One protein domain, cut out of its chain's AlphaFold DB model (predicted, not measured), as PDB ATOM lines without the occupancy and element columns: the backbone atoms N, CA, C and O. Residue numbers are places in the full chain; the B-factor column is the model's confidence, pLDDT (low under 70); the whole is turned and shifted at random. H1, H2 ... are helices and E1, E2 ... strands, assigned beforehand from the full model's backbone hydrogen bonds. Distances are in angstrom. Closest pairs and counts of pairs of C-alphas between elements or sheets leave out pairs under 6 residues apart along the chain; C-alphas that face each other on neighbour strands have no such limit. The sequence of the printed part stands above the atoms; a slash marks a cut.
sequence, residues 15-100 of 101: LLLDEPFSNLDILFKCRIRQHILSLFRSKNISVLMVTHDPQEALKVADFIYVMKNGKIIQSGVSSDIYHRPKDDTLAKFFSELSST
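What this domain is: This is residues 15 to 100 of the 101 residues of the protein "Fe(3+) ions import ATP-binding protein FbpC" of Habropoda laboriosa (UniProt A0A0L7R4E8). Two strand-and-helix parts are joined through the short helix H2, which lies in the middle. In one part the long helix H1 runs beside the parallel pair E1 and E2; in the other, H3 packs on the hairpin of E3 and E4, with H4 beyond H3. The printed part has 86 residues, with E1, H1, E2, H2, E3, E4, H3 and H4 in chain order, of mixed class. It is compact, with a radius of gyration of the C-alphas of 13.6 A and spans of 37 by 27 by 23 A.

Where its parts are: Find C-alpha 15 at (151.408, 104.992, 153.582), where E1, residues 15 to 18, begins. H1, residues 26 to 42, starts at (164.814, 123.792, 153.910) and runs 24.8 A. Next come E2, residues 46 to 50, and H2, residues 54 to 60. E3, residues 63 to 68, spans 16.9 A and E4, residues 71 to 77, 18.0 A. H3 is residues 78 to 83; H4, residues 88 to 98, runs 15.2 A to (163.327, 126.553, 136.678).

How they stand to each other: E1, H1 and E2 form a strand-helix-strand unit, two parallel neighbour strands with a helix between along the chain; its crossover is right-handed. Look at N 17 and O 48, 2.9 A apart. H1 and H2 are close but not clearly touching, their closest C-alphas, Leu 37 and Val 60, 7.8 A apart. H2 and H3 touch, C-alphas 58 and 78 being closest at 5.4 A, at a steep tilt of 45 degrees, opposite ways. In the antiparallel hairpin E3 and E4, N 66 and O 74 are 2.8 A apart. H3 and H4 are close but not clearly touching, C-alphas 82 and 94 being closest at 6.7 A, about perpendicular at 78 degrees. Each O i to N i+4 pair is within hydrogen-bond range in H2; H1 has 11 of 13, H3 1 of 2, H4 6 of 7.

The domain as a whole: The C-alphas farthest apart, Lys 43 and Asp 88, are 38.9 A apart. The printed part has no cut and no long link. Look for pLDDT under 70 at residues 97 to 100.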
ATOM      1  N   LEU A  15     151.348 103.771 152.793       89.19
ATOM      2  CA  LEU A  15     151.408 104.992 153.582       89.19
ATOM      3  C   LEU A  15     150.812 106.168 152.802       89.19
ATOM      4  O   LEU A  15     151.219 106.444 151.675       89.19
ATOM      5  N   LEU A  16     149.869 106.874 153.425       90.19
ATOM      6  CA  LEU A  16     149.277 108.100 152.894       90.19
ATOM      7  C   LEU A  16     149.882 109.296 153.628       90.19
ATOM      8  O   LEU A  16     149.767 109.389 154.849       90.19
ATOM      9  N   LEU A  17     150.529 110.197 152.895       89.75
ATOM     10  CA  LEU A  17     151.204 111.363 153.451       89.75
ATOM     11  C   LEU A  17     150.643 112.643 152.836       89.75
ATOM     12  O   LEU A  17     150.765 112.855 151.634       89.75
ATOM     13  N   ASP A  18     150.065 113.503 153.669       89.69
ATOM     14  CA  ASP A  18     149.584 114.825 153.266       89.69
ATOM     15  C   ASP A  18     150.584 115.885 153.741       89.69
ATOM     16  O   ASP A  18     150.753 116.083 154.946       89.69
ATOM     17  N   GLU A  19     151.311 116.484 152.798       88.81
ATOM     18  CA  GLU A  19     152.371 117.471 153.031       88.81
ATOM     19  C   GLU A  19     153.378 117.100 154.148       88.81
ATOM     20  O   GLU A  19     153.655 117.902 155.046       88.81
ATOM     21  N   PRO A  20     153.979 115.894 154.126       86.06
ATOM     22  CA  PRO A  20     154.756 115.365 155.256       86.06
ATOM     23  C   PRO A  20     156.005 116.187 155.608       86.06
ATOM     24  O   PRO A  20     156.509 116.092 156.729       86.06
ATOM     25  N   PHE A  21     156.517 116.982 154.667       85.88
ATOM     26  CA  PHE A  21     157.756 117.743 154.815       85.88
ATOM     27  C   PHE A  21     157.546 119.262 154.779       85.88
ATOM     28  O   PHE A  21     158.528 120.004 154.838       85.88
ATOM     29  N   SER A  22     156.305 119.762 154.693       82.94
ATOM     30  CA  SER A  22     156.043 121.200 154.517       82.94
ATOM     31  C   SER A  22     156.567 122.046 155.682       82.94
ATOM     32  O   SER A  22     157.182 123.083 155.437       82.94
ATOM     33  N   ASN A  23     156.446 121.542 156.917       80.50
ATOM     34  CA  ASN A  23     156.826 122.228 158.162       80.50
ATOM     35  C   ASN A  23     158.307 122.093 158.573       80.50
ATOM     36  O   ASN A  23     158.676 122.523 159.665       80.50
ATOM     37  N   LEU A  24     159.154 121.458 157.759       79.62
ATOM     38  CA  LEU A  24     160.584 121.332 158.059       79.62
ATOM     39  C   LEU A  24     161.374 122.518 157.487       79.62
ATOM     40  O   LEU A  24     161.011 123.074 156.455       79.62
ATOM     41  N   ASP A  25     162.488 122.880 158.117       80.56
ATOM     42  CA  ASP A  25     163.442 123.841 157.550       80.56
ATOM     43  C   ASP A  25     164.049 123.283 156.244       80.56
ATOM     44  O   ASP A  25     164.330 122.086 156.155       80.56
ATOM     45  N   ILE A  26     164.261 124.136 155.234       76.44
ATOM     46  CA  ILE A  26     164.814 123.792 153.910       76.44
ATOM     47  C   ILE A  26     166.091 122.942 154.016       76.44
ATOM     48  O   ILE A  26     166.228 121.949 153.297       76.44
ATOM     49  N   LEU A  27     167.003 123.278 154.936       74.44
ATOM     50  CA  LEU A  27     168.256 122.533 155.117       74.44
ATOM     51  C   LEU A  27     168.010 121.118 155.662       74.44
ATOM     52  O   LEU A  27     168.683 120.159 155.276       74.44
ATOM     53  N   PHE A  28     167.006 120.965 156.524       73.12
ATOM     54  CA  PHE A  28     166.628 119.678 157.098       73.12
ATOM     55  C   PHE A  28     165.748 118.845 156.158       73.12
ATOM     56  O   PHE A  28     165.874 117.615 156.155       73.12
ATOM     57  N   LYS A  29     164.922 119.488 155.316       80.00
ATOM     58  CA  LYS A  29     164.048 118.829 154.332       80.00
ATOM     59  C   LYS A  29     164.830 117.859 153.461       80.00
ATOM     60  O   LYS A  29     164.443 116.700 153.356       80.00
ATOM     61  N   CYS A  30     165.949 118.282 152.871       77.50
ATOM     62  CA  CYS A  30     166.714 117.434 151.951       77.50
ATOM     63  C   CYS A  30     167.215 116.141 152.611       77.50
ATOM     64  O   CYS A  30     167.000 115.055 152.070       77.50
ATOM     65  N   ARG A  31     167.826 116.251 153.797       81.31
ATOM     66  CA  ARG A  31     168.429 115.112 154.501       81.31
ATOM     67  C   ARG A  31     167.382 114.151 155.059       81.31
ATOM     68  O   ARG A  31     167.506 112.940 154.887       81.31
ATOM     69  N   ILE A  32     166.356 114.680 155.728       83.69
ATOM     70  CA  ILE A  32     165.318 113.857 156.362       83.69
ATOM     71  C   ILE A  32     164.472 113.152 155.303       83.69
ATOM     72  O   ILE A  32     164.208 111.959 155.430       83.69
ATOM     73  N   ARG A  33     164.105 113.854 154.227       87.00
ATOM     74  CA  ARG A  33     163.296 113.297 153.139       87.00
ATOM     75  C   ARG A  33     163.966 112.100 152.478       87.00
ATOM     76  O   ARG A  33     163.345 111.048 152.375       87.00
ATOM     77  N   GLN A  34     165.238 112.223 152.091       83.75
ATOM     78  CA  GLN A  34     165.983 111.111 151.488       83.75
ATOM     79  C   GLN A  34     166.059 109.900 152.422       83.75
ATOM     80  O   GLN A  34     165.861 108.771 151.979       83.75
ATOM     81  N   HIS A  35     166.306 110.136 153.713       88.12
ATOM     82  CA  HIS A  35     166.399 109.066 154.698       88.12
ATOM     83  C   HIS A  35     165.050 108.366 154.918       88.12
ATOM     84  O   HIS A  35     164.979 107.145 154.903       88.12
ATOM     85  N   ILE A  36     163.961 109.116 155.081       87.75
ATOM     86  CA  ILE A  36     162.631 108.537 155.306       87.75
ATOM     87  C   ILE A  36     162.174 107.720 154.092       87.75
ATOM     88  O   ILE A  36     161.699 106.595 154.240       87.75
ATOM     89  N   LEU A  37     162.369 108.250 152.884       87.12
ATOM     90  CA  LEU A  37     161.961 107.573 151.655       87.12
ATOM     91  C   LEU A  37     162.781 106.312 151.377       87.12
ATOM     92  O   LEU A  37     162.219 105.310 150.934       87.12
ATOM     93  N   SER A  38     164.089 106.322 151.660       89.12
ATOM     94  CA  SER A  38     164.908 105.111 151.531       89.12
ATOM     95  C   SER A  38     164.473 104.026 152.519       89.12
ATOM     96  O   SER A  38     164.484 102.845 152.175       89.12
ATOM     97  N   LEU A  39     164.014 104.424 153.708       89.88
ATOM     98  CA  LEU A  39     163.475 103.530 154.730       89.88
ATOM     99  C   LEU A  39     162.135 102.907 154.303       89.88
ATOM    100  O   LEU A  39     161.913 101.719 154.521       89.88
ATOM    101  N   PHE A  40     161.250 103.670 153.658       88.94
ATOM    102  CA  PHE A  40     160.010 103.117 153.099       88.94
ATOM    103  C   PHE A  40     160.286 102.143 151.953       88.94
ATOM    104  O   PHE A  40     159.718 101.051 151.934       88.94
ATOM    105  N   ARG A  41     161.221 102.488 151.058       88.69
ATOM    106  CA  ARG A  41     161.653 101.604 149.966       88.69
ATOM    107  C   ARG A  41     162.255 100.299 150.483       88.69
ATOM    108  O   ARG A  41     161.889  99.237 149.992       88.69
ATOM    109  N   SER A  42     163.127 100.346 151.494       91.06
ATOM    110  CA  SER A  42     163.755  99.134 152.047       91.06
ATOM    111  C   SER A  42     162.768  98.209 152.761       91.06
ATOM    112  O   SER A  42     163.001  97.006 152.838       91.06
ATOM    113  N   LYS A  43     161.649  98.754 153.245       89.25
ATOM    114  CA  LYS A  43     160.543  97.996 153.843       89.25
ATOM    115  C   LYS A  43     159.460  97.586 152.839       89.25
ATOM    116  O   LYS A  43     158.460  97.014 153.256       89.25
ATOM    117  N   ASN A  44     159.655  97.865 151.547       89.06
ATOM    118  CA  ASN A  44     158.691  97.603 150.477       89.06
ATOM    119  C   ASN A  44     157.305  98.229 150.731       89.06
ATOM    120  O   ASN A  44     156.274  97.650 150.397       89.06
ATOM    121  N   ILE A  45     157.286  99.412 151.354       90.12
ATOM    122  CA  ILE A  45     156.059 100.148 151.660       90.12
ATOM    123  C   ILE A  45     155.718 101.036 150.467       90.12
ATOM    124  O   ILE A  45     156.529 101.866 150.050       90.12
ATOM    125  N   SER A  46     154.501 100.902 149.946       89.88
ATOM    126  CA  SER A  46     153.987 101.814 148.922       89.88
ATOM    127  C   SER A  46     153.634 103.159 149.552       89.88
ATOM    128  O   SER A  46     153.037 103.209 150.625       89.88
ATOM    129  N   VAL A  47     153.968 104.268 148.897       91.25
ATOM    130  CA  VAL A  47     153.726 105.611 149.446       91.25
ATOM    131  C   VAL A  47     152.921 106.435 148.455       91.25
ATOM    132  O   VAL A  47     153.344 106.631 147.319       91.25
ATOM    133  N   LEU A  48     151.782 106.959 148.905       92.56
ATOM    134  CA  LEU A  48     151.045 108.012 148.216       92.56
ATOM    135  C   LEU A  48     151.255 109.316 148.980       92.56
ATOM    136  O   LEU A  48     150.835 109.448 150.129       92.56
ATOM    137  N   MET A  49     151.911 110.273 148.331       91.50
ATOM    138  CA  MET A  49     152.216 111.572 148.911       91.50
ATOM    139  C   MET A  49     151.495 112.681 148.149       91.50
ATOM    140  O   MET A  49     151.533 112.715 146.919       91.50
ATOM    141  N   VAL A  50     150.880 113.597 148.887       93.50
ATOM    142  CA  VAL A  50     150.296 114.835 148.369       93.50
ATOM    143  C   VAL A  50     151.198 115.995 148.779       93.50
ATOM    144  O   VAL A  50     151.606 116.098 149.935       93.50
ATOM    145  N   THR A  51     151.541 116.849 147.818       91.12
ATOM    146  CA  THR A  51     152.339 118.056 148.043       91.12
ATOM    147  C   THR A  51     151.918 119.142 147.061       91.12
ATOM    148  O   THR A  51     151.505 118.847 145.937       91.12
ATOM    149  N   HIS A  52     152.024 120.395 147.490       89.81
ATOM    150  CA  HIS A  52     151.879 121.557 146.617       89.81
ATOM    151  C   HIS A  52     153.222 122.014 146.022       89.81
ATOM    152  O   HIS A  52     153.222 122.918 145.191       89.81
ATOM    153  N   ASP A  53     154.350 121.410 146.422       88.12
ATOM    154  CA  ASP A  53     155.684 121.700 145.889       88.12
ATOM    155  C   ASP A  53     156.023 120.731 144.736       88.12
ATOM    156  O   ASP A  53     156.289 119.543 144.960       88.12
ATOM    157  N   PRO A  54     156.067 121.202 143.477       87.44
ATOM    158  CA  PRO A  54     156.366 120.325 142.354       87.44
ATOM    159  C   PRO A  54     157.834 119.890 142.323       87.44
ATOM    160  O   PRO A  54     158.126 118.802 141.832       87.44
ATOM    161  N   GLN A  55     158.768 120.689 142.860       86.31
ATOM    162  CA  GLN A  55     160.166 120.265 142.965       86.31
ATOM    163  C   GLN A  55     160.303 119.099 143.936       86.31
ATOM    164  O   GLN A  55     161.139 118.214 143.743       86.31
ATOM    165  N   GLU A  56     159.507 119.103 145.003       87.25
ATOM    166  CA  GLU A  56     159.445 117.977 145.913       87.25
ATOM    167  C   GLU A  56     158.961 116.725 145.192       87.25
ATOM    168  O   GLU A  56     159.685 115.728 145.209       87.25
ATOM    169  N   ALA A  57     157.808 116.806 144.522       90.44
ATOM    170  CA  ALA A  57     157.228 115.693 143.776       90.44
ATOM    171  C   ALA A  57     158.217 115.124 142.746       90.44
ATOM    172  O   ALA A  57     158.477 113.921 142.746       90.44
ATOM    173  N   LEU A  58     158.846 115.986 141.938       89.69
ATOM    174  CA  LEU A  58     159.803 115.581 140.904       89.69
ATOM    175  C   LEU A  58     161.040 114.866 141.470       89.69
ATOM    176  O   LEU A  58     161.569 113.952 140.839       89.69
ATOM    177  N   LYS A  59     161.499 115.256 142.665       87.00
ATOM    178  CA  LYS A  59     162.701 114.688 143.299       87.00
ATOM    179  C   LYS A  59     162.467 113.320 143.946       87.00
ATOM    180  O   LYS A  59     163.448 112.624 144.197       87.00
ATOM    181  N   VAL A  60     161.229 112.971 144.300       87.19
ATOM    182  CA  VAL A  60     160.963 111.807 145.169       87.19
ATOM    183  C   VAL A  60     159.994 110.789 144.606       87.19
ATOM    184  O   VAL A  60     160.056 109.627 145.002       87.19
ATOM    185  N   ALA A  61     159.078 111.215 143.743       91.00
ATOM    186  CA  ALA A  61     158.039 110.346 143.236       91.00
ATOM    187  C   ALA A  61     158.555 109.544 142.041       91.00
ATOM    188  O   ALA A  61     159.172 110.088 141.128       91.00
ATOM    189  N   ASP A  62     158.240 108.254 142.019       92.44
ATOM    190  CA  ASP A  62     158.453 107.421 140.835       92.44
ATOM    191  C   ASP A  62     157.393 107.736 139.758       92.44
ATOM    192  O   ASP A  62     157.690 107.779 138.563       92.44
ATOM    193  N   PHE A  63     156.166 108.048 140.191       94.69
ATOM    194  CA  PHE A  63     155.025 108.410 139.351       94.69
ATOM    195  C   PHE A  63     154.253 109.576 139.979       94.69
ATOM    196  O   PHE A  63     154.058 109.609 141.193       94.69
ATOM    197  N   ILE A  64     153.794 110.527 139.166       96.12
ATOM    198  CA  ILE A  64     153.121 111.746 139.631       96.12
ATOM    199  C   ILE A  64     151.773 111.882 138.933       96.12
ATOM    200  O   ILE A  64     151.643 111.628 137.735       96.12
ATOM    201  N   TYR A  65     150.787 112.357 139.689       95.62
ATOM    202  CA  TYR A  65     149.519 112.860 139.180       95.62
ATOM    203  C   TYR A  65     149.467 114.368 139.423       95.62
ATOM    204  O   TYR A  65     149.482 114.816 140.567       95.62
ATOM    205  N   VAL A  66     149.401 115.156 138.354       93.94
ATOM    206  CA  VAL A  66     149.196 116.603 138.443       93.94
ATOM    207  C   VAL A  66     147.701 116.875 138.431       93.94
ATOM    208  O   VAL A  66     146.992 116.458 137.510       93.94
ATOM    209  N   MET A  67     147.218 117.589 139.444       92.19
ATOM    210  CA  MET A  67     145.806 117.915 139.601       92.19
ATOM    211  C   MET A  67     145.560 119.422 139.539       92.19
ATOM    212  O   MET A  67     146.317 120.213 140.093       92.19
ATOM    213  N   LYS A  68     144.455 119.816 138.901       86.94
ATOM    214  CA  LYS A  68     143.940 121.190 138.888       86.94
ATOM    215  C   LYS A  68     142.420 121.155 138.959       86.94
ATOM    216  O   LYS A  68     141.784 120.409 138.217       86.94
ATOM    217  N   ASN A  69     141.830 121.951 139.851       90.00
ATOM    218  CA  ASN A  69     140.375 122.037 140.046       90.00
ATOM    219  C   ASN A  69     139.706 120.658 140.232       90.00
ATOM    220  O   ASN A  69     138.687 120.358 139.612       90.00
ATOM    221  N   GLY A  70     140.330 119.787 141.034       91.25
ATOM    222  CA  GLY A  70     139.827 118.437 141.315       91.25
ATOM    223  C   GLY A  70     139.966 117.430 140.168       91.25
ATOM    224  O   GLY A  70     139.502 116.302 140.303       91.25
ATOM    225  N   LYS A  71     140.603 117.795 139.048       91.50
ATOM    226  CA  LYS A  71     140.824 116.902 137.902       91.50
ATOM    227  C   LYS A  71     142.305 116.611 137.718       91.50
ATOM    228  O   LYS A  71     143.126 117.522 137.809       91.50
ATOM    229  N   ILE A  72     142.636 115.358 137.410       93.19
ATOM    230  CA  ILE A  72     143.976 114.981 136.950       93.19
ATOM    231  C   ILE A  72     144.149 115.535 135.537       93.19
ATOM    232  O   ILE A  72     143.409 115.170 134.623       93.19
ATOM    233  N   ILE A  73     145.109 116.438 135.371       93.75
ATOM    234  CA  ILE A  73     145.410 117.071 134.083       93.75
ATOM    235  C   ILE A  73     146.564 116.367 133.364       93.75
ATOM    236  O   ILE A  73     146.549 116.280 132.136       93.75
ATOM    237  N   GLN A  74     147.502 115.782 134.115       93.75
ATOM    238  CA  GLN A  74     148.616 114.991 133.596       93.75
ATOM    239  C   GLN A  74     149.024 113.915 134.608       93.75
ATOM    240  O   GLN A  74     148.912 114.118 135.815       93.75
ATOM    241  N   SER A  75     149.501 112.773 134.122       95.06
ATOM    242  CA  SER A  75     150.031 111.697 134.956       95.06
ATOM    243  C   SER A  75     151.110 110.922 134.216       95.06
ATOM    244  O   SER A  75     150.994 110.740 133.004       95.06
ATOM    245  N   GLY A  76     152.127 110.446 134.923       94.75
ATOM    246  CA  GLY A  76     153.247 109.738 134.314       94.75
ATOM    247  C   GLY A  76     154.418 109.572 135.270       94.75
ATOM    248  O   GLY A  76     154.383 110.044 136.409       94.75
ATOM    249  N   VAL A  77     155.473 108.918 134.787       95.44
ATOM    250  CA  VAL A  77     156.754 108.876 135.502       95.44
ATOM    251  C   VAL A  77     157.310 110.289 135.667       95.44
ATOM    252  O   VAL A  77     157.120 111.137 134.793       95.44
ATOM    253  N   SER A  78     158.004 110.549 136.777       91.25
ATOM    254  CA  SER A  78     158.481 111.898 137.131       91.25
ATOM    255  C   SER A  78     159.246 112.601 135.995       91.25
ATOM    256  O   SER A  78     159.025 113.783 135.726       91.25
ATOM    257  N   SER A  79     160.070 111.861 135.244       90.19
ATOM    258  CA  SER A  79     160.808 112.399 134.096       90.19
ATOM    259  C   SER A  79     159.899 112.943 132.992       90.19
ATOM    260  O   SER A  79     160.173 114.016 132.456       90.19
ATOM    261  N   ASP A  80     158.817 112.239 132.664       92.56
ATOM    262  CA  ASP A  80     157.908 112.618 131.578       92.56
ATOM    263  C   ASP A  80     157.044 113.815 131.964       92.56
ATOM    264  O   ASP A  80     156.712 114.639 131.116       92.56
ATOM    265  N   ILE A  81     156.723 113.948 133.250       92.88
ATOM    266  CA  ILE A  81     155.948 115.079 133.766       92.88
ATOM    267  C   ILE A  81     156.638 116.406 133.466       92.88
ATOM    268  O   ILE A  81     155.984 117.340 133.009       92.88
ATOM    269  N   TYR A  82     157.953 116.461 133.677       88.88
ATOM    270  CA  TYR A  82     158.740 117.665 133.440       88.88
ATOM    271  C   TYR A  82     159.149 117.836 131.969       88.88
ATOM    272  O   TYR A  82     159.013 118.923 131.417       88.88
ATOM    273  N   HIS A  83     159.632 116.776 131.308       90.38
ATOM    274  CA  HIS A  83     160.201 116.887 129.955       90.38
ATOM    275  C   HIS A  83     159.161 116.818 128.831       90.38
ATOM    276  O   HIS A  83     159.460 117.181 127.694       90.38
ATOM    277  N   ARG A  84     157.959 116.309 129.114       91.94
ATOM    278  CA  ARG A  84     156.874 116.138 128.137       91.94
ATOM    279  C   ARG A  84     155.552 116.644 128.728       91.94
ATOM    280  O   ARG A  84     154.625 115.853 128.921       91.94
ATOM    281  N   PRO A  85     155.451 117.948 129.054       90.38
ATOM    282  CA  PRO A  85     154.206 118.523 129.549       90.38
ATOM    283  C   PRO A  85     153.095 118.347 128.509       90.38
ATOM    284  O   PRO A  85     153.322 118.481 127.307       90.38
ATOM    285  N   LYS A  86     151.883 118.029 128.971       89.75
ATOM    286  CA  LYS A  86     150.748 117.722 128.082       89.75
ATOM    287  C   LYS A  86     150.253 118.937 127.288       89.75
ATOM    288  O   LYS A  86     149.690 118.772 126.209       89.75
ATOM    289  N   ASP A  87     150.421 120.133 127.841       89.44
ATOM    290  CA  ASP A  87     150.009 121.394 127.233       89.44
ATOM    291  C   ASP A  87     150.906 122.561 127.681       89.44
ATOM    292  O   ASP A  87     151.698 122.444 128.622       89.44
ATOM    293  N   ASP A  88     150.752 123.709 127.018       86.81
ATOM    294  CA  ASP A  88     151.513 124.932 127.299       86.81
ATOM    295  C   ASP A  88     151.295 125.474 128.717       86.81
ATOM    296  O   ASP A  88     152.157 126.169 129.255       86.81
ATOM    297  N   THR A  89     150.149 125.191 129.342       85.50
ATOM    298  CA  THR A  89     149.868 125.662 130.707       85.50
ATOM    299  C   THR A  89     150.727 124.899 131.708       85.50
ATOM    300  O   THR A  89     151.329 125.506 132.591       85.50
ATOM    301  N   LEU A  90     150.818 123.578 131.546       86.62
ATOM    302  CA  LEU A  90     151.720 122.721 132.310       86.62
ATOM    303  C   LEU A  90     153.186 123.063 132.028       86.62
ATOM    304  O   LEU A  90     153.971 123.168 132.966       86.62
ATOM    305  N   ALA A  91     153.548 123.318 130.769       86.75
ATOM    306  CA  ALA A  91     154.905 123.729 130.413       86.75
ATOM    307  C   ALA A  91     155.316 125.036 131.115       86.75
ATOM    308  O   ALA A  91     156.399 125.110 131.694       86.75
ATOM    309  N   LYS A  92     154.436 126.048 131.130       84.81
ATOM    310  CA  LYS A  92     154.670 127.319 131.839       84.81
ATOM    311  C   LYS A  92     154.800 127.124 133.345       84.81
ATOM    312  O   LYS A  92     155.743 127.638 133.935       84.81
ATOM    313  N   PHE A  93     153.913 126.326 133.940       83.69
ATOM    314  CA  PHE A  93     153.976 125.986 135.361       83.69
ATOM    315  C   PHE A  93     155.335 125.386 135.753       83.69
ATOM    316  O   PHE A  93     155.924 125.792 136.751       83.69
ATOM    317  N   PHE A  94     155.873 124.462 134.949       82.25
ATOM    318  CA  PHE A  94     157.201 123.899 135.203       82.25
ATOM    319  C   PHE A  94     158.349 124.858 134.855       82.25
ATOM    320  O   PHE A  94     159.374 124.841 135.534       82.25
ATOM    321  N   SER A  95     158.188 125.722 133.849       76.44
ATOM    322  CA  SER A  95     159.180 126.744 133.487       76.44
ATOM    323  C   SER A  95     159.402 127.763 134.605       76.44
ATOM    324  O   SER A  95     160.536 128.179 134.823       76.44
ATOM    325  N   GLU A  96     158.352 128.164 135.323       72.38
ATOM    326  CA  GLU A  96     158.458 129.090 136.460       72.38
ATOM    327  C   GLU A  96     159.290 128.497 137.611       72.38
ATOM    328  O   GLU A  96     160.020 129.218 138.290       72.38
ATOM    329  N   LEU A  97     159.269 127.169 137.779       68.06
ATOM    330  CA  LEU A  97     160.095 126.476 138.775       68.06
ATOM    331  C   LEU A  97     161.587 126.512 138.431       68.06
ATOM    332  O   LEU A  97     162.418 126.542 139.338       68.06
ATOM    333  N   SER A  98     161.935 126.499 137.142       58.97
ATOM    334  CA  SER A  98     163.327 126.553 136.678       58.97
ATOM    335  C   SER A  98     163.957 127.936 136.836       58.97
ATOM    336  O   SER A  98     165.174 128.026 136.942       58.97
ATOM    337  N   SER A  99     163.147 128.993 136.919       50.84
ATOM    338  CA  SER A  99     163.596 130.383 137.101       50.84
ATOM    339  C   SER A  99     164.012 130.729 138.540       50.84
ATOM    340  O   SER A  99     164.377 131.869 138.806       50.84
ATOM    341  N   THR A 100     163.922 129.774 139.473       44.25
ATOM    342  CA  THR A 100     164.312 129.947 140.890       44.25
ATOM    343  C   THR A 100     165.586 129.158 141.245       44.25
ATOM    344  O   THR A 100     165.866 128.924 142.422       44.25
TER     345      THR A 100